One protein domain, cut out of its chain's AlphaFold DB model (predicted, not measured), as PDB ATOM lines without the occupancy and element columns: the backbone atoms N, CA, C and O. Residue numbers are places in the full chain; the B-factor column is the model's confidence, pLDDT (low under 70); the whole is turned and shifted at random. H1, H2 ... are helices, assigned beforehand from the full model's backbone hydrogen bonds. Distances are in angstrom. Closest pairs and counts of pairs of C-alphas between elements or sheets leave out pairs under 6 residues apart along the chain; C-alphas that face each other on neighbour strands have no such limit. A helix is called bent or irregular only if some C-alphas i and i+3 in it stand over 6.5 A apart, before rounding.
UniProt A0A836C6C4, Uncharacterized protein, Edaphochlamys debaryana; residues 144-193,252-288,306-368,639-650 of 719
ATOM      1  N   PHE A 144     181.513 248.049 119.307       44.41
ATOM      2  CA  PHE A 144     180.933 249.065 120.191       44.41
ATOM      3  C   PHE A 144     180.722 250.391 119.446       44.41
ATOM      4  O   PHE A 144     181.401 251.376 119.739       44.41
ATOM      5  N   PRO A 145     179.773 250.463 118.491       42.97
ATOM      6  CA  PRO A 145     179.575 251.644 117.640       42.97
ATOM      7  C   PRO A 145     179.155 252.922 118.399       42.97
ATOM      8  O   PRO A 145     179.114 253.996 117.807       42.97
ATOM      9  N   TYR A 146     178.861 252.816 119.698       43.59
ATOM     10  CA  TYR A 146     178.449 253.909 120.585       43.59
ATOM     11  C   TYR A 146     179.552 254.422 121.526       43.59
ATOM     12  O   TYR A 146     179.338 255.406 122.230       43.59
ATOM     13  N   SER A 147     180.744 253.816 121.532       39.62
ATOM     14  CA  SER A 147     181.876 254.321 122.314       39.62
ATOM     15  C   SER A 147     182.897 254.973 121.380       39.62
ATOM     16  O   SER A 147     183.566 254.254 120.635       39.62
ATOM     17  N   PRO A 148     183.101 256.306 121.426       36.59
ATOM     18  CA  PRO A 148     184.214 256.949 120.723       36.59
ATOM     19  C   PRO A 148     185.605 256.438 121.163       36.59
ATOM     20  O   PRO A 148     186.609 256.845 120.582       36.59
ATOM     21  N   GLU A 149     185.677 255.537 122.150       38.06
ATOM     22  CA  GLU A 149     186.903 255.065 122.799       38.06
ATOM     23  C   GLU A 149     187.125 253.532 122.713       38.06
ATOM     24  O   GLU A 149     188.021 253.002 123.370       38.06
ATOM     25  N   GLY A 150     186.359 252.774 121.914       47.41
ATOM     26  CA  GLY A 150     186.536 251.309 121.826       47.41
ATOM     27  C   GLY A 150     186.184 250.604 123.146       47.41
ATOM     28  O   GLY A 150     185.210 251.008 123.767       47.41
ATOM     29  N   LEU A 151     186.954 249.587 123.584       44.56
ATOM     30  CA  LEU A 151     186.765 248.770 124.815       44.56
ATOM     31  C   LEU A 151     186.704 249.559 126.152       44.56
ATOM     32  O   LEU A 151     186.499 248.961 127.208       44.56
ATOM     33  N   ALA A 152     186.832 250.888 126.126       44.84
ATOM     34  CA  ALA A 152     186.699 251.782 127.279       44.84
ATOM     35  C   ALA A 152     185.437 251.595 128.161       44.84
ATOM     36  O   ALA A 152     185.552 251.800 129.370       44.84
ATOM     37  N   PRO A 153     184.257 251.159 127.658       48.78
ATOM     38  CA  PRO A 153     183.096 250.872 128.495       48.78
ATOM     39  C   PRO A 153     183.365 249.835 129.585       48.78
ATOM     40  O   PRO A 153     182.721 249.895 130.621       48.78
ATOM     41  N   LEU A 154     184.324 248.924 129.408       54.38
ATOM     42  CA  LEU A 154     184.654 247.918 130.425       54.38
ATOM     43  C   LEU A 154     185.455 248.491 131.608       54.38
ATOM     44  O   LEU A 154     185.602 247.817 132.622       54.38
ATOM     45  N   ALA A 155     185.934 249.737 131.518       54.62
ATOM     46  CA  ALA A 155     186.554 250.435 132.645       54.62
ATOM     47  C   ALA A 155     185.522 250.976 133.655       54.62
ATOM     48  O   ALA A 155     185.871 251.238 134.805       54.62
ATOM     49  N   ASP A 156     184.258 251.145 133.245       73.44
ATOM     50  CA  ASP A 156     183.151 251.490 134.142       73.44
ATOM     51  C   ASP A 156     182.543 250.202 134.732       73.44
ATOM     52  O   ASP A 156     181.999 249.396 133.973       73.44
ATOM     53  N   PRO A 157     182.562 250.001 136.067       75.62
ATOM     54  CA  PRO A 157     182.009 248.804 136.698       75.62
ATOM     55  C   PRO A 157     180.543 248.533 136.340       75.62
ATOM     56  O   PRO A 157     180.154 247.378 136.191       75.62
ATOM     57  N   LEU A 158     179.728 249.583 136.169       78.62
ATOM     58  CA  LEU A 158     178.322 249.428 135.792       78.62
ATOM     59  C   LEU A 158     178.192 248.838 134.385       78.62
ATOM     60  O   LEU A 158     177.440 247.886 134.175       78.62
ATOM     61  N   ALA A 159     178.925 249.404 133.430       76.12
ATOM     62  CA  ALA A 159     178.948 248.917 132.061       76.12
ATOM     63  C   ALA A 159     179.557 247.515 131.966       76.12
ATOM     64  O   ALA A 159     178.987 246.672 131.281       76.12
ATOM     65  N   ALA A 160     180.641 247.228 132.691       72.62
ATOM     66  CA  ALA A 160     181.236 245.895 132.743       72.62
ATOM     67  C   ALA A 160     180.226 244.839 133.225       72.62
ATOM     68  O   ALA A 160     180.014 243.842 132.536       72.62
ATOM     69  N   SER A 161     179.532 245.079 134.346       78.31
ATOM     70  CA  SER A 161     178.492 244.164 134.840       78.31
ATOM     71  C   SER A 161     177.317 244.032 133.870       78.31
ATOM     72  O   SER A 161     176.813 242.931 133.657       78.31
ATOM     73  N   TYR A 162     176.888 245.135 133.256       81.69
ATOM     74  CA  TYR A 162     175.781 245.138 132.301       81.69
ATOM     75  C   TYR A 162     176.107 244.325 131.039       81.69
ATOM     76  O   TYR A 162     175.317 243.476 130.621       81.69
ATOM     77  N   TYR A 163     177.290 244.540 130.456       81.25
ATOM     78  CA  TYR A 163     177.742 243.793 129.285       81.25
ATOM     79  C   TYR A 163     178.035 242.330 129.611       81.25
ATOM     80  O   TYR A 163     177.707 241.481 128.787       81.25
ATOM     81  N   ALA A 164     178.576 242.002 130.788       79.25
ATOM     82  CA  ALA A 164     178.772 240.611 131.203       79.25
ATOM     83  C   ALA A 164     177.433 239.856 131.263       79.25
ATOM     84  O   ALA A 164     177.274 238.816 130.622       79.25
ATOM     85  N   TYR A 165     176.435 240.435 131.939       82.69
ATOM     86  CA  TYR A 165     175.083 239.879 132.031       82.69
ATOM     87  C   TYR A 165     174.443 239.681 130.642       82.69
ATOM     88  O   TYR A 165     173.936 238.600 130.330       82.69
ATOM     89  N   HIS A 166     174.502 240.689 129.766       82.81
ATOM     90  CA  HIS A 166     173.895 240.599 128.438       82.81
ATOM     91  C   HIS A 166     174.668 239.696 127.463       82.81
ATOM     92  O   HIS A 166     174.046 239.037 126.628       82.81
ATOM     93  N   THR A 167     175.993 239.597 127.593       78.44
ATOM     94  CA  THR A 167     176.821 238.675 126.796       78.44
ATOM     95  C   THR A 167     176.555 237.227 127.191       78.44
ATOM     96  O   THR A 167     176.353 236.391 126.314       78.44
ATOM     97  N   ALA A 168     176.447 236.932 128.491       81.44
ATOM     98  CA  ALA A 168     176.077 235.598 128.968       81.44
ATOM     99  C   ALA A 168     174.707 235.164 128.416       81.44
ATOM    100  O   ALA A 168     174.554 234.047 127.921       81.44
ATOM    101  N   ARG A 169     173.723 236.072 128.415       85.75
ATOM    102  CA  ARG A 169     172.407 235.829 127.799       85.75
ATOM    103  C   ARG A 169     172.495 235.595 126.296       85.75
ATOM    104  O   ARG A 169     171.866 234.665 125.797       85.75
ATOM    105  N   LEU A 170     173.249 236.429 125.583       82.88
ATOM    106  CA  LEU A 170     173.449 236.309 124.140       82.88
ATOM    107  C   LEU A 170     174.020 234.933 123.780       82.88
ATOM    108  O   LEU A 170     173.445 234.238 122.945       82.88
ATOM    109  N   VAL A 171     175.100 234.521 124.451       80.12
ATOM    110  CA  VAL A 171     175.731 233.208 124.253       80.12
ATOM    111  C   VAL A 171     174.750 232.085 124.575       80.12
ATOM    112  O   VAL A 171     174.553 231.195 123.751       80.12
ATOM    113  N   PHE A 172     174.066 232.153 125.722       86.50
ATOM    114  CA  PHE A 172     173.093 231.137 126.119       86.50
ATOM    115  C   PHE A 172     172.009 230.928 125.052       86.50
ATOM    116  O   PHE A 172     171.793 229.801 124.603       86.50
ATOM    117  N   PHE A 173     171.346 232.001 124.610       86.06
ATOM    118  CA  PHE A 173     170.251 231.909 123.642       86.06
ATOM    119  C   PHE A 173     170.723 231.576 122.225       86.06
ATOM    120  O   PHE A 173     170.010 230.884 121.499       86.06
ATOM    121  N   LEU A 174     171.932 231.990 121.840       81.81
ATOM    122  CA  LEU A 174     172.557 231.538 120.600       81.81
ATOM    123  C   LEU A 174     172.768 230.017 120.614       81.81
ATOM    124  O   LEU A 174     172.379 229.335 119.664       81.81
ATOM    125  N   THR A 175     173.283 229.470 121.716       80.88
ATOM    126  CA  THR A 175     173.432 228.020 121.896       80.88
ATOM    127  C   THR A 175     172.081 227.306 121.847       80.88
ATOM    128  O   THR A 175     171.963 226.275 121.187       80.88
ATOM    129  N   GLN A 176     171.028 227.866 122.460       85.12
ATOM    130  CA  GLN A 176     169.678 227.292 122.356       85.12
ATOM    131  C   GLN A 176     169.170 227.270 120.904       85.12
ATOM    132  O   GLN A 176     168.565 226.280 120.484       85.12
ATOM    133  N   ALA A 177     169.427 228.321 120.118       78.88
ATOM    134  CA  ALA A 177     169.025 228.380 118.711       78.88
ATOM    135  C   ALA A 177     169.700 227.274 117.883       78.88
ATOM    136  O   ALA A 177     169.025 226.558 117.136       78.88
ATOM    137  N   LEU A 178     171.013 227.096 118.062       78.50
ATOM    138  CA  LEU A 178     171.789 226.046 117.395       78.50
ATOM    139  C   LEU A 178     171.326 224.646 117.821       78.50
ATOM    140  O   LEU A 178     171.093 223.790 116.966       78.50
ATOM    141  N   ALA A 179     171.098 224.430 119.119       75.88
ATOM    142  CA  ALA A 179     170.595 223.163 119.643       75.88
ATOM    143  C   ALA A 179     169.203 222.813 119.088       75.88
ATOM    144  O   ALA A 179     168.950 221.666 118.722       75.88
ATOM    145  N   GLY A 180     168.305 223.796 118.961       72.44
ATOM    146  CA  GLY A 180     166.985 223.601 118.354       72.44
ATOM    147  C   GLY A 180     167.063 223.195 116.879       72.44
ATOM    148  O   GLY A 180     166.324 222.306 116.443       72.44
ATOM    149  N   LEU A 181     167.982 223.800 116.118       72.31
ATOM    150  CA  LEU A 181     168.232 223.440 114.721       72.31
ATOM    151  C   LEU A 181     168.799 222.017 114.600       72.31
ATOM    152  O   LEU A 181     168.280 221.223 113.815       72.31
ATOM    153  N   ALA A 182     169.805 221.680 115.406       69.56
ATOM    154  CA  ALA A 182     170.400 220.347 115.443       69.56
ATOM    155  C   ALA A 182     169.372 219.266 115.819       69.56
ATOM    156  O   ALA A 182     169.250 218.252 115.130       69.56
ATOM    157  N   ALA A 183     168.567 219.508 116.858       70.00
ATOM    158  CA  ALA A 183     167.511 218.591 117.283       70.00
ATOM    159  C   ALA A 183     166.481 218.343 116.170       70.00
ATOM    160  O   ALA A 183     166.033 217.213 115.973       70.00
ATOM    161  N   HIS A 184     166.120 219.384 115.411       71.19
ATOM    162  CA  HIS A 184     165.229 219.233 114.264       71.19
ATOM    163  C   HIS A 184     165.857 218.380 113.153       71.19
ATOM    164  O   HIS A 184     165.190 217.489 112.632       71.19
ATOM    165  N   GLN A 185     167.132 218.605 112.821       71.19
ATOM    166  CA  GLN A 185     167.838 217.818 111.804       71.19
ATOM    167  C   GLN A 185     167.938 216.335 112.186       71.19
ATOM    168  O   GLN A 185     167.637 215.470 111.364       71.19
ATOM    169  N   LEU A 186     168.281 216.040 113.444       68.50
ATOM    170  CA  LEU A 186     168.318 214.674 113.973       68.50
ATOM    171  C   LEU A 186     166.938 214.005 113.925       68.50
ATOM    172  O   LEU A 186     166.828 212.836 113.552       68.50
ATOM    173  N   ALA A 187     165.875 214.740 114.261       68.50
ATOM    174  CA  ALA A 187     164.510 214.222 114.204       68.50
ATOM    175  C   ALA A 187     164.053 213.900 112.768       68.50
ATOM    176  O   ALA A 187     163.360 212.901 112.563       68.50
ATOM    177  N   GLU A 188     164.439 214.709 111.775       72.06
ATOM    178  CA  GLU A 188     164.160 214.427 110.360       72.06
ATOM    179  C   GLU A 188     164.924 213.183 109.881       72.06
ATOM    180  O   GLU A 188     164.298 212.288 109.307       72.06
ATOM    181  N   ALA A 189     166.216 213.059 110.216       65.62
ATOM    182  CA  ALA A 189     167.023 211.877 109.891       65.62
ATOM    183  C   ALA A 189     166.438 210.594 110.515       65.62
ATOM    184  O   ALA A 189     166.232 209.590 109.837       65.62
ATOM    185  N   ALA A 190     166.055 210.639 111.796       63.28
ATOM    186  CA  ALA A 190     165.423 209.507 112.479       63.28
ATOM    187  C   ALA A 190     164.042 209.133 111.903       63.28
ATOM    188  O   ALA A 190     163.620 207.979 111.992       63.28
ATOM    189  N   SER A 191     163.329 210.093 111.305       61.41
ATOM    190  CA  SER A 191     162.012 209.874 110.692       61.41
ATOM    191  C   SER A 191     162.091 209.361 109.246       61.41
ATOM    192  O   SER A 191     161.047 209.166 108.617       61.41
ATOM    193  N   GLY A 192     163.298 209.152 108.701       48.22
ATOM    194  CA  GLY A 192     163.514 208.838 107.284       48.22
ATOM    195  C   GLY A 192     163.136 209.996 106.350       48.22
ATOM    196  O   GLY A 192     162.821 209.778 105.177       48.22
ATOM    197  N   GLY A 193     163.078 211.218 106.887       49.19
ATOM    198  CA  GLY A 193     162.839 212.443 106.139       49.19
ATOM    199  C   GLY A 193     164.135 212.908 105.487       49.19
ATOM    200  O   GLY A 193     165.163 213.010 106.147       49.19
ATOM    201  N   LEU A 252     179.494 229.474 109.386       42.53
ATOM    202  CA  LEU A 252     178.714 229.788 110.592       42.53
ATOM    203  C   LEU A 252     179.179 231.067 111.322       42.53
ATOM    204  O   LEU A 252     178.377 231.779 111.923       42.53
ATOM    205  N   LEU A 253     180.474 231.392 111.236       36.94
ATOM    206  CA  LEU A 253     181.051 232.594 111.847       36.94
ATOM    207  C   LEU A 253     180.507 233.893 111.232       36.94
ATOM    208  O   LEU A 253     180.242 234.843 111.966       36.94
ATOM    209  N   GLU A 254     180.302 233.945 109.913       43.03
ATOM    210  CA  GLU A 254     179.754 235.133 109.242       43.03
ATOM    211  C   GLU A 254     178.253 235.304 109.537       43.03
ATOM    212  O   GLU A 254     177.761 236.424 109.725       43.03
ATOM    213  N   GLU A 255     177.540 234.187 109.684       51.84
ATOM    214  CA  GLU A 255     176.117 234.165 110.026       51.84
ATOM    215  C   GLU A 255     175.831 234.544 111.484       51.84
ATOM    216  O   GLU A 255     174.789 235.140 111.761       51.84
ATOM    217  N   ILE A 256     176.763 234.281 112.408       55.47
ATOM    218  CA  ILE A 256     176.664 234.671 113.827       55.47
ATOM    219  C   ILE A 256     177.170 236.103 114.065       55.47
ATOM    220  O   ILE A 256     176.601 236.832 114.881       55.47
ATOM    221  N   ALA A 257     178.196 236.550 113.332       56.62
ATOM    222  CA  ALA A 257     178.807 237.871 113.514       56.62
ATOM    223  C   ALA A 257     177.799 239.022 113.376       56.62
ATOM    224  O   ALA A 257     177.839 239.992 114.138       56.62
ATOM    225  N   THR A 258     176.862 238.902 112.429       64.88
ATOM    226  CA  THR A 258     175.860 239.943 112.173       64.88
ATOM    227  C   THR A 258     174.859 240.110 113.329       64.88
ATOM    228  O   THR A 258     174.720 241.226 113.843       64.88
ATOM    229  N   PRO A 259     174.184 239.039 113.795       70.00
ATOM    230  CA  PRO A 259     173.347 239.078 114.992       70.00
ATOM    231  C   PRO A 259     174.057 239.555 116.261       70.00
ATOM    232  O   PRO A 259     173.432 240.265 117.052       70.00
ATOM    233  N   VAL A 260     175.329 239.188 116.455       71.62
ATOM    234  CA  VAL A 260     176.119 239.581 117.634       71.62
ATOM    235  C   VAL A 260     176.405 241.081 117.631       71.62
ATOM    236  O   VAL A 260     176.102 241.753 118.612       71.62
ATOM    237  N   ALA A 261     176.909 241.636 116.523       72.19
ATOM    238  CA  ALA A 261     177.175 243.073 116.424       72.19
ATOM    239  C   ALA A 261     175.900 243.905 116.649       72.19
ATOM    240  O   ALA A 261     175.907 244.909 117.360       72.19
ATOM    241  N   GLU A 262     174.774 243.453 116.091       81.31
ATOM    242  CA  GLU A 262     173.482 244.093 116.326       81.31
ATOM    243  C   GLU A 262     173.013 243.989 117.785       81.31
ATOM    244  O   GLU A 262     172.477 244.963 118.315       81.31
ATOM    245  N   ALA A 263     173.238 242.855 118.457       83.38
ATOM    246  CA  ALA A 263     172.938 242.713 119.882       83.38
ATOM    247  C   ALA A 263     173.759 243.695 120.732       83.38
ATOM    248  O   ALA A 263     173.194 244.375 121.586       83.38
ATOM    249  N   LEU A 264     175.054 243.854 120.448       80.81
ATOM    250  CA  LEU A 264     175.904 244.829 121.142       80.81
ATOM    251  C   LEU A 264     175.419 246.272 120.937       80.81
ATOM    252  O   LEU A 264     175.387 247.048 121.892       80.81
ATOM    253  N   ALA A 265     174.965 246.626 119.730       82.56
ATOM    254  CA  ALA A 265     174.369 247.937 119.468       82.56
ATOM    255  C   ALA A 265     173.067 248.166 120.263       82.56
ATOM    256  O   ALA A 265     172.855 249.259 120.789       82.56
ATOM    257  N   VAL A 266     172.218 247.136 120.400       88.06
ATOM    258  CA  VAL A 266     171.018 247.180 121.261       88.06
ATOM    259  C   VAL A 266     171.398 247.405 122.722       88.06
ATOM    260  O   VAL A 266     170.826 248.280 123.370       88.06
ATOM    261  N   PHE A 267     172.361 246.638 123.235       88.69
ATOM    262  CA  PHE A 267     172.805 246.729 124.628       88.69
ATOM    263  C   PHE A 267     173.429 248.087 124.935       88.69
ATOM    264  O   PHE A 267     173.146 248.661 125.982       88.69
ATOM    265  N   SER A 268     174.201 248.654 124.006       84.38
ATOM    266  CA  SER A 268     174.738 249.998 124.196       84.38
ATOM    267  C   SER A 268     173.638 251.052 124.264       84.38
ATOM    268  O   SER A 268     173.623 251.841 125.206       84.38
ATOM    269  N   GLN A 269     172.686 251.039 123.323       90.75
ATOM    270  CA  GLN A 269     171.563 251.980 123.351       90.75
ATOM    271  C   GLN A 269     170.750 251.852 124.649       90.75
ATOM    272  O   GLN A 269     170.332 252.858 125.221       90.75
ATOM    273  N   ASP A 270     170.501 250.629 125.121       90.00
ATOM    274  CA  ASP A 270     169.749 250.403 126.355       90.00
ATOM    275  C   ASP A 270     170.521 250.868 127.601       90.00
ATOM    276  O   ASP A 270     169.942 251.536 128.460       90.00
ATOM    277  N   LEU A 271     171.833 250.616 127.673       86.38
ATOM    278  CA  LEU A 271     172.686 251.125 128.749       86.38
ATOM    279  C   LEU A 271     172.731 252.657 128.773       86.38
ATOM    280  O   LEU A 271     172.668 253.256 129.849       86.38
ATOM    281  N   ASP A 272     172.801 253.303 127.611       87.69
ATOM    282  CA  ASP A 272     172.797 254.764 127.516       87.69
ATOM    283  C   ASP A 272     171.462 255.351 127.994       87.69
ATOM    284  O   ASP A 272     171.448 256.325 128.752       87.69
ATOM    285  N   ASN A 273     170.336 254.702 127.676       85.06
ATOM    286  CA  ASN A 273     169.024 255.080 128.214       85.06
ATOM    287  C   ASN A 273     168.960 254.935 129.746       85.06
ATOM    288  O   ASN A 273     168.397 255.795 130.434       85.06
ATOM    289  N   ILE A 274     169.551 253.868 130.297       82.69
ATOM    290  CA  ILE A 274     169.635 253.635 131.747       82.69
ATOM    291  C   ILE A 274     170.501 254.712 132.411       82.69
ATOM    292  O   ILE A 274     170.090 255.303 133.412       82.69
ATOM    293  N   ARG A 275     171.663 255.034 131.830       86.31
ATOM    294  CA  ARG A 275     172.563 256.105 132.302       86.31
ATOM    295  C   ARG A 275     171.911 257.483 132.238       86.31
ATOM    296  O   ARG A 275     172.108 258.291 133.144       86.31
ATOM    297  N   ALA A 276     171.083 257.733 131.226       83.69
ATOM    298  CA  ALA A 276     170.268 258.941 131.120       83.69
ATOM    299  C   ALA A 276     169.135 259.005 132.167       83.69
ATOM    300  O   ALA A 276     168.429 260.011 132.258       83.69
ATOM    301  N   GLY A 277     168.950 257.950 132.970       81.56
ATOM    302  CA  GLY A 277     167.935 257.874 134.015       81.56
ATOM    303  C   GLY A 277     166.528 257.631 133.475       81.56
ATOM    304  O   GLY A 277     165.554 257.911 134.179       81.56
ATOM    305  N   ALA A 278     166.393 257.130 132.241       79.81
ATOM    306  CA  ALA A 278     165.085 256.875 131.651       79.81
ATOM    307  C   ALA A 278     164.343 255.740 132.377       79.81
ATOM    308  O   ALA A 278     163.138 255.845 132.605       79.81
ATOM    309  N   TYR A 279     165.055 254.685 132.774       82.75
ATOM    310  CA  TYR A 279     164.530 253.533 133.512       82.75
ATOM    311  C   TYR A 279     165.663 252.797 134.256       82.75
ATOM    312  O   TYR A 279     166.833 253.018 133.943       82.75
ATOM    313  N   PRO A 280     165.355 251.975 135.283       81.94
ATOM    314  CA  PRO A 280     166.379 251.253 136.040       81.94
ATOM    315  C   PRO A 280     166.999 250.098 135.240       81.94
ATOM    316  O   PRO A 280     166.467 249.683 134.211       81.94
ATOM    317  N   LEU A 281     168.096 249.546 135.771       79.12
ATOM    318  CA  LEU A 281     168.690 248.290 135.301       79.12
ATOM    319  C   LEU A 281     167.668 247.137 135.280       79.12
ATOM    320  O   LEU A 281     166.712 247.160 136.070       79.12
ATOM    321  N   PRO A 282     167.895 246.106 134.441       80.12
ATOM    322  CA  PRO A 282     167.056 244.914 134.404       80.12
ATOM    323  C   PRO A 282     166.861 244.302 135.797       80.12
ATOM    324  O   PRO A 282     167.778 244.241 136.626       80.12
ATOM    325  N   TRP A 283     165.630 243.880 136.085       72.62
ATOM    326  CA  TRP A 283     165.289 243.324 137.397       72.62
ATOM    327  C   TRP A 283     166.079 242.051 137.693       72.62
ATOM    328  O   TRP A 283     166.504 241.827 138.825       72.62
ATOM    329  N   ASP A 284     166.273 241.233 136.672       71.50
ATOM    330  CA  ASP A 284     166.994 239.984 136.768       71.50
ATOM    331  C   ASP A 284     168.488 240.195 136.986       71.50
ATOM    332  O   ASP A 284     169.039 239.583 137.892       71.50
ATOM    333  N   MET A 285     169.100 241.164 136.307       76.75
ATOM    334  CA  MET A 285     170.470 241.596 136.610       76.75
ATOM    335  C   MET A 285     170.634 242.070 138.068       76.75
ATOM    336  O   MET A 285     171.668 241.860 138.690       76.75
ATOM    337  N   THR A 286     169.622 242.725 138.643       72.19
ATOM    338  CA  THR A 286     169.708 243.309 140.000       72.19
ATOM    339  C   THR A 286     169.198 242.390 141.112       72.19
ATOM    340  O   THR A 286     169.300 242.731 142.292       72.19
ATOM    341  N   THR A 287     168.655 241.223 140.759       67.06
ATOM    342  CA  THR A 287     168.124 240.229 141.696       67.06
ATOM    343  C   THR A 287     168.674 238.852 141.317       67.06
ATOM    344  O   THR A 287     167.974 238.095 140.650       67.06
ATOM    345  N   PRO A 288     169.908 238.499 141.714       66.88
ATOM    346  CA  PRO A 288     170.502 237.217 141.349       66.88
ATOM    347  C   PRO A 288     169.947 236.047 142.184       66.88
ATOM    348  O   PRO A 288     169.111 236.203 143.087       66.88
ATOM    349  N   ALA A 306     161.702 222.182 127.320       86.06
ATOM    350  CA  ALA A 306     160.385 222.483 126.761       86.06
ATOM    351  C   ALA A 306     160.480 223.205 125.404       86.06
ATOM    352  O   ALA A 306     159.721 222.881 124.486       86.06
ATOM    353  N   PHE A 307     161.426 224.138 125.267       86.81
ATOM    354  CA  PHE A 307     161.722 224.843 124.023       86.81
ATOM    355  C   PHE A 307     162.243 223.905 122.934       86.81
ATOM    356  O   PHE A 307     161.721 223.938 121.823       86.81
ATOM    357  N   LEU A 308     163.219 223.044 123.231       84.25
ATOM    358  CA  LEU A 308     163.779 222.102 122.254       84.25
ATOM    359  C   LEU A 308     162.700 221.146 121.738       84.25
ATOM    360  O   LEU A 308     162.557 220.956 120.529       84.25
ATOM    361  N   ALA A 309     161.874 220.614 122.644       82.50
ATOM    362  CA  ALA A 309     160.760 219.748 122.278       82.50
ATOM    363  C   ALA A 309     159.724 220.457 121.383       82.50
ATOM    364  O   ALA A 309     159.175 219.836 120.469       82.50
ATOM    365  N   ASP A 310     159.430 221.739 121.628       84.06
ATOM    366  CA  ASP A 310     158.515 222.506 120.773       84.06
ATOM    367  C   ASP A 310     159.161 222.927 119.444       84.06
ATOM    368  O   ASP A 310     158.512 222.866 118.401       84.06
ATOM    369  N   SER A 311     160.451 223.265 119.452       81.81
ATOM    370  CA  SER A 311     161.211 223.716 118.280       81.81
ATOM    371  C   SER A 311     161.241 222.674 117.175       81.81
ATOM    372  O   SER A 311     161.000 223.017 116.020       81.81
ATOM    373  N   VAL A 312     161.437 221.396 117.511       79.88
ATOM    374  CA  VAL A 312     161.387 220.297 116.530       79.88
ATOM    375  C   VAL A 312     160.030 220.255 115.819       79.88
ATOM    376  O   VAL A 312     159.960 220.160 114.590       79.88
ATOM    377  N   ALA A 313     158.935 220.365 116.578       82.50
ATOM    378  CA  ALA A 313     157.584 220.338 116.026       82.50
ATOM    379  C   ALA A 313     157.287 221.591 115.183       82.50
ATOM    380  O   ALA A 313     156.740 221.490 114.081       82.50
ATOM    381  N   THR A 314     157.671 222.762 115.687       82.19
ATOM    382  CA  THR A 314     157.470 224.068 115.055       82.19
ATOM    383  C   THR A 314     158.266 224.192 113.754       82.19
ATOM    384  O   THR A 314     157.681 224.521 112.720       82.19
ATOM    385  N   LEU A 315     159.553 223.828 113.753       80.06
ATOM    386  CA  LEU A 315     160.394 223.805 112.552       80.06
ATOM    387  C   LEU A 315     159.861 222.818 111.516       80.06
ATOM    388  O   LEU A 315     159.682 223.197 110.360       80.06
ATOM    389  N   GLY A 316     159.478 221.604 111.923       78.19
ATOM    390  CA  GLY A 316     158.866 220.643 111.004       78.19
ATOM    391  C   GLY A 316     157.586 221.181 110.346       78.19
ATOM    392  O   GLY A 316     157.382 221.016 109.140       78.19
ATOM    393  N   ARG A 317     156.709 221.859 111.104       84.69
ATOM    394  CA  ARG A 317     155.498 222.500 110.549       84.69
ATOM    395  C   ARG A 317     155.838 223.635 109.584       84.69
ATOM    396  O   ARG A 317     155.205 223.731 108.528       84.69
ATOM    397  N   ARG A 318     156.843 224.444 109.923       83.00
ATOM    398  CA  ARG A 318     157.331 225.557 109.107       83.00
ATOM    399  C   ARG A 318     157.920 225.081 107.782       83.00
ATOM    400  O   ARG A 318     157.489 225.559 106.740       83.00
ATOM    401  N   VAL A 319     158.822 224.097 107.808       78.31
ATOM    402  CA  VAL A 319     159.434 223.500 106.607       78.31
ATOM    403  C   VAL A 319     158.365 222.940 105.667       78.31
ATOM    404  O   VAL A 319     158.421 223.141 104.458       78.31
ATOM    405  N   ARG A 320     157.329 222.295 106.217       82.38
ATOM    406  CA  ARG A 320     156.202 221.775 105.424       82.38
ATOM    407  C   ARG A 320     155.211 222.850 104.970       82.38
ATOM    408  O   ARG A 320     154.299 222.527 104.210       82.38
ATOM    409  N   GLY A 321     155.316 224.081 105.474       80.75
ATOM    410  CA  GLY A 321     154.352 225.155 105.235       80.75
ATOM    411  C   GLY A 321     152.934 224.824 105.718       80.75
ATOM    412  O   GLY A 321     151.963 225.358 105.185       80.75
ATOM    413  N   ARG A 322     152.784 223.911 106.688       84.06
ATOM    414  CA  ARG A 322     151.482 223.383 107.133       84.06
ATOM    415  C   ARG A 322     151.256 223.682 108.614       84.06
ATOM    416  O   ARG A 322     151.779 222.949 109.457       84.06
ATOM    417  N   PRO A 323     150.494 224.743 108.943       84.25
ATOM    418  CA  PRO A 323     150.137 225.023 110.323       84.25
ATOM    419  C   PRO A 323     149.191 223.951 110.863       84.25
ATOM    420  O   PRO A 323     148.481 223.282 110.113       84.25
ATOM    421  N   GLN A 324     149.199 223.787 112.181       84.06
ATOM    422  CA  GLN A 324     148.261 222.919 112.882       84.06
ATOM    423  C   GLN A 324     147.001 223.717 113.238       84.06
ATOM    424  O   GLN A 324     147.091 224.907 113.547       84.06
ATOM    425  N   ASP A 325     145.838 223.070 113.242       82.44
ATOM    426  CA  ASP A 325     144.630 223.666 113.808       82.44
ATOM    427  C   ASP A 325     144.731 223.739 115.336       82.44
ATOM    428  O   ASP A 325     145.165 222.790 115.994       82.44
ATOM    429  N   VAL A 326     144.293 224.852 115.925       84.50
ATOM    430  CA  VAL A 326     144.141 224.925 117.385       84.50
ATOM    431  C   VAL A 326     142.984 224.032 117.835       84.50
ATOM    432  O   VAL A 326     141.982 223.903 117.128       84.50
ATOM    433  N   TRP A 327     143.103 223.437 119.024       83.56
ATOM    434  CA  TRP A 327     142.118 222.495 119.574       83.56
ATOM    435  C   TRP A 327     140.745 223.128 119.858       83.56
ATOM    436  O   TRP A 327     139.746 222.416 119.968       83.56
ATOM    437  N   LEU A 328     140.670 224.460 119.950       80.50
ATOM    438  CA  LEU A 328     139.436 225.205 120.178       80.50
ATOM    439  C   LEU A 328     138.967 225.903 118.891       80.50
ATOM    440  O   LEU A 328     139.489 226.949 118.509       80.50
ATOM    441  N   GLN A 329     137.941 225.342 118.248       70.06
ATOM    442  CA  GLN A 329     137.345 225.866 117.012       70.06
ATOM    443  C   GLN A 329     135.851 226.176 117.194       70.06
ATOM    444  O   GLN A 329     135.142 225.488 117.925       70.06
ATOM    445  N   GLY A 330     135.345 227.200 116.498       62.72
ATOM    446  CA  GLY A 330     133.901 227.376 116.266       62.72
ATOM    447  C   GLY A 330     133.040 227.896 117.431       62.72
ATOM    448  O   GLY A 330     131.822 227.942 117.291       62.72
ATOM    449  N   GLY A 331     133.629 228.324 118.554       63.47
ATOM    450  CA  GLY A 331     132.884 228.677 119.775       63.47
ATOM    451  C   GLY A 331     132.293 230.093 119.866       63.47
ATOM    452  O   GLY A 331     131.678 230.407 120.878       63.47
ATOM    453  N   GLY A 332     132.507 230.987 118.894       71.50
ATOM    454  CA  GLY A 332     132.067 232.399 118.953       71.50
ATOM    455  C   GLY A 332     132.731 233.261 120.046       71.50
ATOM    456  O   GLY A 332     132.669 234.482 119.968       71.50
ATOM    457  N   LEU A 333     133.394 232.630 121.022       80.31
ATOM    458  CA  LEU A 333     134.144 233.257 122.114       80.31
ATOM    459  C   LEU A 333     135.380 234.023 121.628       80.31
ATOM    460  O   LEU A 333     135.744 235.025 122.230       80.31
ATOM    461  N   TYR A 334     136.009 233.559 120.544       88.38
ATOM    462  CA  TYR A 334     137.219 234.156 119.981       88.38
ATOM    463  C   TYR A 334     136.975 234.651 118.551       88.38
ATOM    464  O   TYR A 334     136.288 233.967 117.777       88.38
ATOM    465  N   PRO A 335     137.556 235.800 118.155       89.25
ATOM    466  CA  PRO A 335     137.574 236.222 116.762       89.25
ATOM    467  C   PRO A 335     138.208 235.153 115.865       89.25
ATOM    468  O   PRO A 335     139.197 234.524 116.231       89.25
ATOM    469  N   ARG A 336     137.694 234.981 114.641       87.50
ATOM    470  CA  ARG A 336     138.211 233.964 113.700       87.50
ATOM    471  C   ARG A 336     139.699 234.114 113.375       87.50
ATOM    472  O   ARG A 336     140.337 233.139 113.001       87.50
ATOM    473  N   TYR A 337     140.241 235.329 113.450       89.94
ATOM    474  CA  TYR A 337     141.661 235.555 113.188       89.94
ATOM    475  C   TYR A 337     142.559 235.034 114.324       89.94
ATOM    476  O   TYR A 337     143.726 234.765 114.065       89.94
ATOM    477  N   TYR A 338     142.010 234.873 115.534       89.38
ATOM    478  CA  TYR A 338     142.731 234.513 116.754       89.38
ATOM    479  C   TYR A 338     142.934 233.000 116.911       89.38
ATOM    480  O   TYR A 338     143.923 232.554 117.481       89.38
ATOM    481  N   THR A 339     142.023 232.180 116.377       87.88
ATOM    482  CA  THR A 339     142.094 230.710 116.454       87.88
ATOM    483  C   THR A 339     143.046 230.131 115.398       87.88
ATOM    484  O   THR A 339     142.652 229.305 114.572       87.88
ATOM    485  N   LYS A 340     144.295 230.610 115.399       84.56
ATOM    486  CA  LYS A 340     145.391 230.204 114.509       84.56
ATOM    487  C   LYS A 340     146.640 229.871 115.324       84.56
ATOM    488  O   LYS A 340     146.822 230.372 116.428       84.56
ATOM    489  N   THR A 341     147.519 229.050 114.762       85.88
ATOM    490  CA  THR A 341     148.827 228.717 115.346       85.88
ATOM    491  C   THR A 341     149.895 229.714 114.897       85.88
ATOM    492  O   THR A 341     150.776 229.365 114.110       85.88
ATOM    493  N   PHE A 342     149.798 230.972 115.345       84.00
ATOM    494  CA  PHE A 342     150.825 231.996 115.086       84.00
ATOM    495  C   PHE A 342     152.234 231.444 115.374       84.00
ATOM    496  O   PHE A 342     152.400 230.599 116.256       84.00
ATOM    497  N   HIS A 343     153.222 231.825 114.562       85.12
ATOM    498  CA  HIS A 343     154.609 231.329 114.647       85.12
ATOM    499  C   HIS A 343     154.776 229.810 114.468       85.12
ATOM    500  O   HIS A 343     155.819 229.259 114.802       85.12
ATOM    501  N   TYR A 344     153.760 229.110 113.943       85.62
ATOM    502  CA  TYR A 344     153.660 227.643 113.963       85.62
ATOM    503  C   TYR A 344     153.686 227.039 115.374       85.62
ATOM    504  O   TYR A 344     153.924 225.836 115.512       85.62
ATOM    505  N   GLN A 345     153.412 227.838 116.404       85.69
ATOM    506  CA  GLN A 345     153.473 227.424 117.798       85.69
ATOM    507  C   GLN A 345     152.390 226.398 118.122       85.69
ATOM    508  O   GLN A 345     151.233 226.521 117.696       85.69
ATOM    509  N   THR A 346     152.764 225.381 118.897       85.75
ATOM    510  CA  THR A 346     151.828 224.349 119.351       85.75
ATOM    511  C   THR A 346     150.681 224.998 120.135       85.75
ATOM    512  O   THR A 346     150.914 225.819 121.016       85.75
ATOM    513  N   ASP A 347     149.440 224.646 119.789       88.25
ATOM    514  CA  ASP A 347     148.187 225.193 120.346       88.25
ATOM    515  C   ASP A 347     147.936 226.704 120.149       88.25
ATOM    516  O   ASP A 347     146.916 227.214 120.622       88.25
ATOM    517  N   GLY A 348     148.805 227.433 119.437       88.00
ATOM    518  CA  GLY A 348     148.704 228.892 119.317       88.00
ATOM    519  C   GLY A 348     148.673 229.552 120.698       88.00
ATOM    520  O   GLY A 348     149.356 229.108 121.612       88.00
ATOM    521  N   TRP A 349     147.831 230.562 120.904       87.56
ATOM    522  CA  TRP A 349     147.702 231.264 122.191       87.56
ATOM    523  C   TRP A 349     146.815 230.543 123.229       87.56
ATOM    524  O   TRP A 349     146.383 231.154 124.207       87.56
ATOM    525  N   LEU A 350     146.465 229.267 123.015       91.00
ATOM    526  CA  LEU A 350     145.363 228.584 123.707       91.00
ATOM    527  C   LEU A 350     145.805 227.404 124.592       91.00
ATOM    528  O   LEU A 350     145.036 226.461 124.767       91.00
ATOM    529  N   SER A 351     147.009 227.418 125.167       90.56
ATOM    530  CA  SER A 351     147.392 226.424 126.182       90.56
ATOM    531  C   SER A 351     148.422 226.942 127.188       90.56
ATOM    532  O   SER A 351     149.209 227.839 126.884       90.56
ATOM    533  N   ASP A 352     148.449 226.336 128.383       86.88
ATOM    534  CA  ASP A 352     149.468 226.605 129.411       86.88
ATOM    535  C   ASP A 352     150.877 226.283 128.902       86.88
ATOM    536  O   ASP A 352     151.832 227.004 129.184       86.88
ATOM    537  N   ARG A 353     151.008 225.207 128.113       85.62
ATOM    538  CA  ARG A 353     152.280 224.801 127.504       85.62
ATOM    539  C   ARG A 353     152.813 225.884 126.568       85.62
ATOM    540  O   ARG A 353     153.994 226.207 126.637       85.62
ATOM    541  N   SER A 354     151.951 226.436 125.718       86.88
ATOM    542  CA  SER A 354     152.305 227.530 124.816       86.88
ATOM    543  C   SER A 354     152.776 228.763 125.596       86.88
ATOM    544  O   SER A 354     153.882 229.250 125.365       86.88
ATOM    545  N   ALA A 355     151.993 229.199 126.589       84.44
ATOM    546  CA  ALA A 355     152.339 230.340 127.440       84.44
ATOM    547  C   ALA A 355     153.671 230.145 128.183       84.44
ATOM    548  O   ALA A 355     154.441 231.084 128.361       84.44
ATOM    549  N   ALA A 356     153.966 228.912 128.594       81.06
ATOM    550  CA  ALA A 356     155.190 228.553 129.296       81.06
ATOM    551  C   ALA A 356     156.460 228.606 128.421       81.06
ATOM    552  O   ALA A 356     157.550 228.799 128.962       81.06
ATOM    553  N   VAL A 357     156.354 228.396 127.109       82.44
ATOM    554  CA  VAL A 357     157.518 228.293 126.209       82.44
ATOM    555  C   VAL A 357     157.794 229.604 125.467       82.44
ATOM    556  O   VAL A 357     158.944 229.891 125.146       82.44
ATOM    557  N   TYR A 358     156.768 230.428 125.251       82.56
ATOM    558  CA  TYR A 358     156.824 231.590 124.361       82.56
ATOM    559  C   TYR A 358     157.958 232.585 124.638       82.56
ATOM    560  O   TYR A 358     158.691 232.954 123.721       82.56
ATOM    561  N   GLU A 359     158.136 233.000 125.894       82.75
ATOM    562  CA  GLU A 359     159.190 233.953 126.276       82.75
ATOM    563  C   GLU A 359     160.583 233.405 125.934       82.75
ATOM    564  O   GLU A 359     161.406 234.107 125.358       82.75
ATOM    565  N   HIS A 360     160.821 232.118 126.201       85.69
ATOM    566  CA  HIS A 360     162.095 231.476 125.887       85.69
ATOM    567  C   HIS A 360     162.296 231.349 124.371       85.69
ATOM    568  O   HIS A 360     163.367 231.673 123.874       85.69
ATOM    569  N   SER A 361     161.264 230.950 123.617       81.69
ATOM    570  CA  SER A 361     161.335 230.869 122.149       81.69
ATOM    571  C   SER A 361     161.662 232.205 121.495       81.69
ATOM    572  O   SER A 361     162.426 232.261 120.533       81.69
ATOM    573  N   THR A 362     161.064 233.281 121.995       81.94
ATOM    574  CA  THR A 362     161.243 234.617 121.431       81.94
ATOM    575  C   THR A 362     162.582 235.233 121.835       81.94
ATOM    576  O   THR A 362     163.249 235.827 120.990       81.94
ATOM    577  N   GLU A 363     163.060 235.006 123.063       84.81
ATOM    578  CA  GLU A 363     164.445 235.331 123.432       84.81
ATOM    579  C   GLU A 363     165.460 234.546 122.589       84.81
ATOM    580  O   GLU A 363     166.424 235.140 122.110       84.81
ATOM    581  N   THR A 364     165.222 233.261 122.302       84.19
ATOM    582  CA  THR A 364     166.065 232.484 121.378       84.19
ATOM    583  C   THR A 364     166.058 233.078 119.967       84.19
ATOM    584  O   THR A 364     167.119 233.252 119.370       84.19
ATOM    585  N   LEU A 365     164.886 233.454 119.438       82.88
ATOM    586  CA  LEU A 365     164.751 234.067 118.108       82.88
ATOM    587  C   LEU A 365     165.537 235.382 117.981       82.88
ATOM    588  O   LEU A 365     166.085 235.682 116.920       82.88
ATOM    589  N   PHE A 366     165.582 236.170 119.055       83.12
ATOM    590  CA  PHE A 366     166.281 237.453 119.100       83.12
ATOM    591  C   PHE A 366     167.647 237.377 119.791       83.12
ATOM    592  O   PHE A 366     168.233 238.417 120.089       83.12
ATOM    593  N   PHE A 367     168.183 236.176 120.015       84.44
ATOM    594  CA  PHE A 367     169.496 235.958 120.624       84.44
ATOM    595  C   PHE A 367     169.677 236.715 121.958       84.44
ATOM    596  O   PHE A 367     170.670 237.404 122.178       84.44
ATOM    597  N   GLY A 368     168.678 236.652 122.839       83.56
ATOM    598  CA  GLY A 368     168.737 237.210 124.195       83.56
ATOM    599  C   GLY A 368     168.536 238.725 124.313       83.56
ATOM    600  O   GLY A 368     168.689 239.271 125.411       83.56
ATOM    601  N   GLU A 639     182.984 230.663 123.485       38.66
ATOM    602  CA  GLU A 639     183.968 230.532 124.566       38.66
ATOM    603  C   GLU A 639     185.109 231.534 124.413       38.66
ATOM    604  O   GLU A 639     185.369 232.294 125.338       38.66
ATOM    605  N   ALA A 640     185.702 231.661 123.222       36.88
ATOM    606  CA  ALA A 640     186.736 232.665 122.964       36.88
ATOM    607  C   ALA A 640     186.228 234.109 123.164       36.88
ATOM    608  O   ALA A 640     186.971 234.993 123.586       36.88
ATOM    609  N   THR A 641     184.943 234.366 122.897       34.78
ATOM    610  CA  THR A 641     184.317 235.678 123.143       34.78
ATOM    611  C   THR A 641     184.090 235.922 124.642       34.78
ATOM    612  O   THR A 641     184.267 237.045 125.119       34.78
ATOM    613  N   ALA A 642     183.746 234.874 125.396       35.59
ATOM    614  CA  ALA A 642     183.624 234.908 126.850       35.59
ATOM    615  C   ALA A 642     184.993 235.062 127.541       35.59
ATOM    616  O   ALA A 642     185.114 235.890 128.439       35.59
ATOM    617  N   GLU A 643     186.038 234.382 127.062       38.31
ATOM    618  CA  GLU A 643     187.423 234.534 127.535       38.31
ATOM    619  C   GLU A 643     187.959 235.950 127.288       38.31
ATOM    620  O   GLU A 643     188.671 236.500 128.125       38.31
ATOM    621  N   VAL A 644     187.590 236.594 126.174       35.28
ATOM    622  CA  VAL A 644     187.931 238.006 125.917       35.28
ATOM    623  C   VAL A 644     187.212 238.942 126.900       35.28
ATOM    624  O   VAL A 644     187.808 239.920 127.360       35.28
ATOM    625  N   ALA A 645     185.962 238.643 127.265       33.69
ATOM    626  CA  ALA A 645     185.226 239.391 128.287       33.69
ATOM    627  C   ALA A 645     185.808 239.170 129.699       33.69
ATOM    628  O   ALA A 645     185.909 240.118 130.479       33.69
ATOM    629  N   GLU A 646     186.261 237.954 130.009       36.12
ATOM    630  CA  GLU A 646     186.902 237.585 131.275       36.12
ATOM    631  C   GLU A 646     188.322 238.168 131.402       36.12
ATOM    632  O   GLU A 646     188.686 238.729 132.438       36.12
ATOM    633  N   ALA A 647     189.103 238.165 130.319       34.28
ATOM    634  CA  ALA A 647     190.407 238.821 130.247       34.28
ATOM    635  C   ALA A 647     190.293 240.344 130.426       34.28
ATOM    636  O   ALA A 647     191.121 240.953 131.105       34.28
ATOM    637  N   ALA A 648     189.238 240.966 129.888       32.28
ATOM    638  CA  ALA A 648     188.965 242.385 130.100       32.28
ATOM    639  C   ALA A 648     188.592 242.712 131.561       32.28
ATOM    640  O   ALA A 648     188.989 243.765 132.063       32.28
ATOM    641  N   LEU A 649     187.918 241.796 132.270       35.88
ATOM    642  CA  LEU A 649     187.672 241.887 133.718       35.88
ATOM    643  C   LEU A 649     188.964 241.685 134.540       35.88
ATOM    644  O   LEU A 649     189.133 242.310 135.588       35.88
ATOM    645  N   GLY A 650     189.908 240.876 134.049       32.12
ATOM    646  CA  GLY A 650     191.217 240.642 134.674       32.12
ATOM    647  C   GLY A 650     192.222 241.797 134.529       32.12
ATOM    648  O   GLY A 650     193.072 241.991 135.399       32.12
TER     649      GLY A 650
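AT A GLANCE: This is residues 144 to 193, 252 to 288, 306 to 368 and 639 to 650 of the 719 residues of an uncharacterized protein of Edaphochlamys debaryana (UniProt A0A836C6C4). One long helix, H2, is the spine of this model, with H3 and H7 packed on its residues 159 to 170 and H5 and H6 packed on its residues 173 to 187. From H5 to H6 a long loop, residues 320 to 351, reaches outward, and its residues 332 to 337 stick out free. You have 162 printed residues with seven named helices, H1 to H7 in chain order, and no named strand: the class is all helix. The whole is loose, with a radius of gyration of the C-alphas of 19.9 A, and spans 58 by 41 by 27 A.

IN THESE COORDINATES: Begin at Phe 144; after it you meet H1, residues 152 to 155, 5.5 A long. Find C-alpha 157 at (182.009, 248.804, 136.698); from there H2 runs 49.1 A to C-alpha 190 at (165.423, 209.507, 112.479). Next come H3, residues 252 to 275, 34.7 A, and H4, residues 283 to 286, 5.1 A. H5, residues 306 to 319, is 20.2 A long, and H6, residues 352 to 365, is 20.4 A. H6 is irregular, with C-alphas 356 and 359 7.4 A apart. H7, residues 639 to 650, runs 16.0 A to C-alpha 650 at (191.217, 240.642, 134.674).

HOW THE PARTS SIT: Start from the hub, H2, which touches five helices. It only just touches H1, only at the corner by their link, with 3 pairs of C-alphas within 8 A; the closest are those of Leu 154 and Ala 160, 4.6 A. Look at His 166 and Phe 267, the closest C-alphas of H2 and H3, 7.3 A apart; these helices touch at a shallow tilt of 34 degrees, only just short of steep, opposite ways. H7 touches H2 at a shallow tilt of 13 degrees, opposite ways, closest at Ala 164 and Ala 645, C-alphas 7.2 A apart. H4 is close to H2 but not clearly touching, with C-alphas of Tyr 165 and Met 285 at 6.7 A. Farther along, H5 touches H2 at a steep tilt of 58 degrees, the same way, with the closest C-alphas, His 184 and Val 312, at 4.6 A. H6 touches H2 at a steep tilt of 68 degrees, only just short of about perpendicular, closest at the C-alphas of Phe 173 and Thr 364, 4.8 A. H5 and H6 touch about perpendicular, at 75 degrees, with the C-alphas of Phe 307 and Val 357 closest at 5.9 A. H3 and H5 are apart. In H2 and H7 every O i to N i+4 pair is within hydrogen-bond range; H3 has 18 of 20, H5 9 of 10 and H6 8 of 10, and H1 and H4 are too short for such a pair.

THE WHOLE: The C-alphas farthest apart are those of Gly 332 and Gly 650, 61.8 A. Three cuts break the printed part, after residues 193, 288 and 368, with C-alpha gaps of 23.9, 23.1 and 16.6 A. The link from H5 to H6 is long, with 32 residues. The mean pLDDT of the printed part is 73.0; look for low confidence in 43 residues, among them 144 to 155, 252 to 258 and 639 to 650.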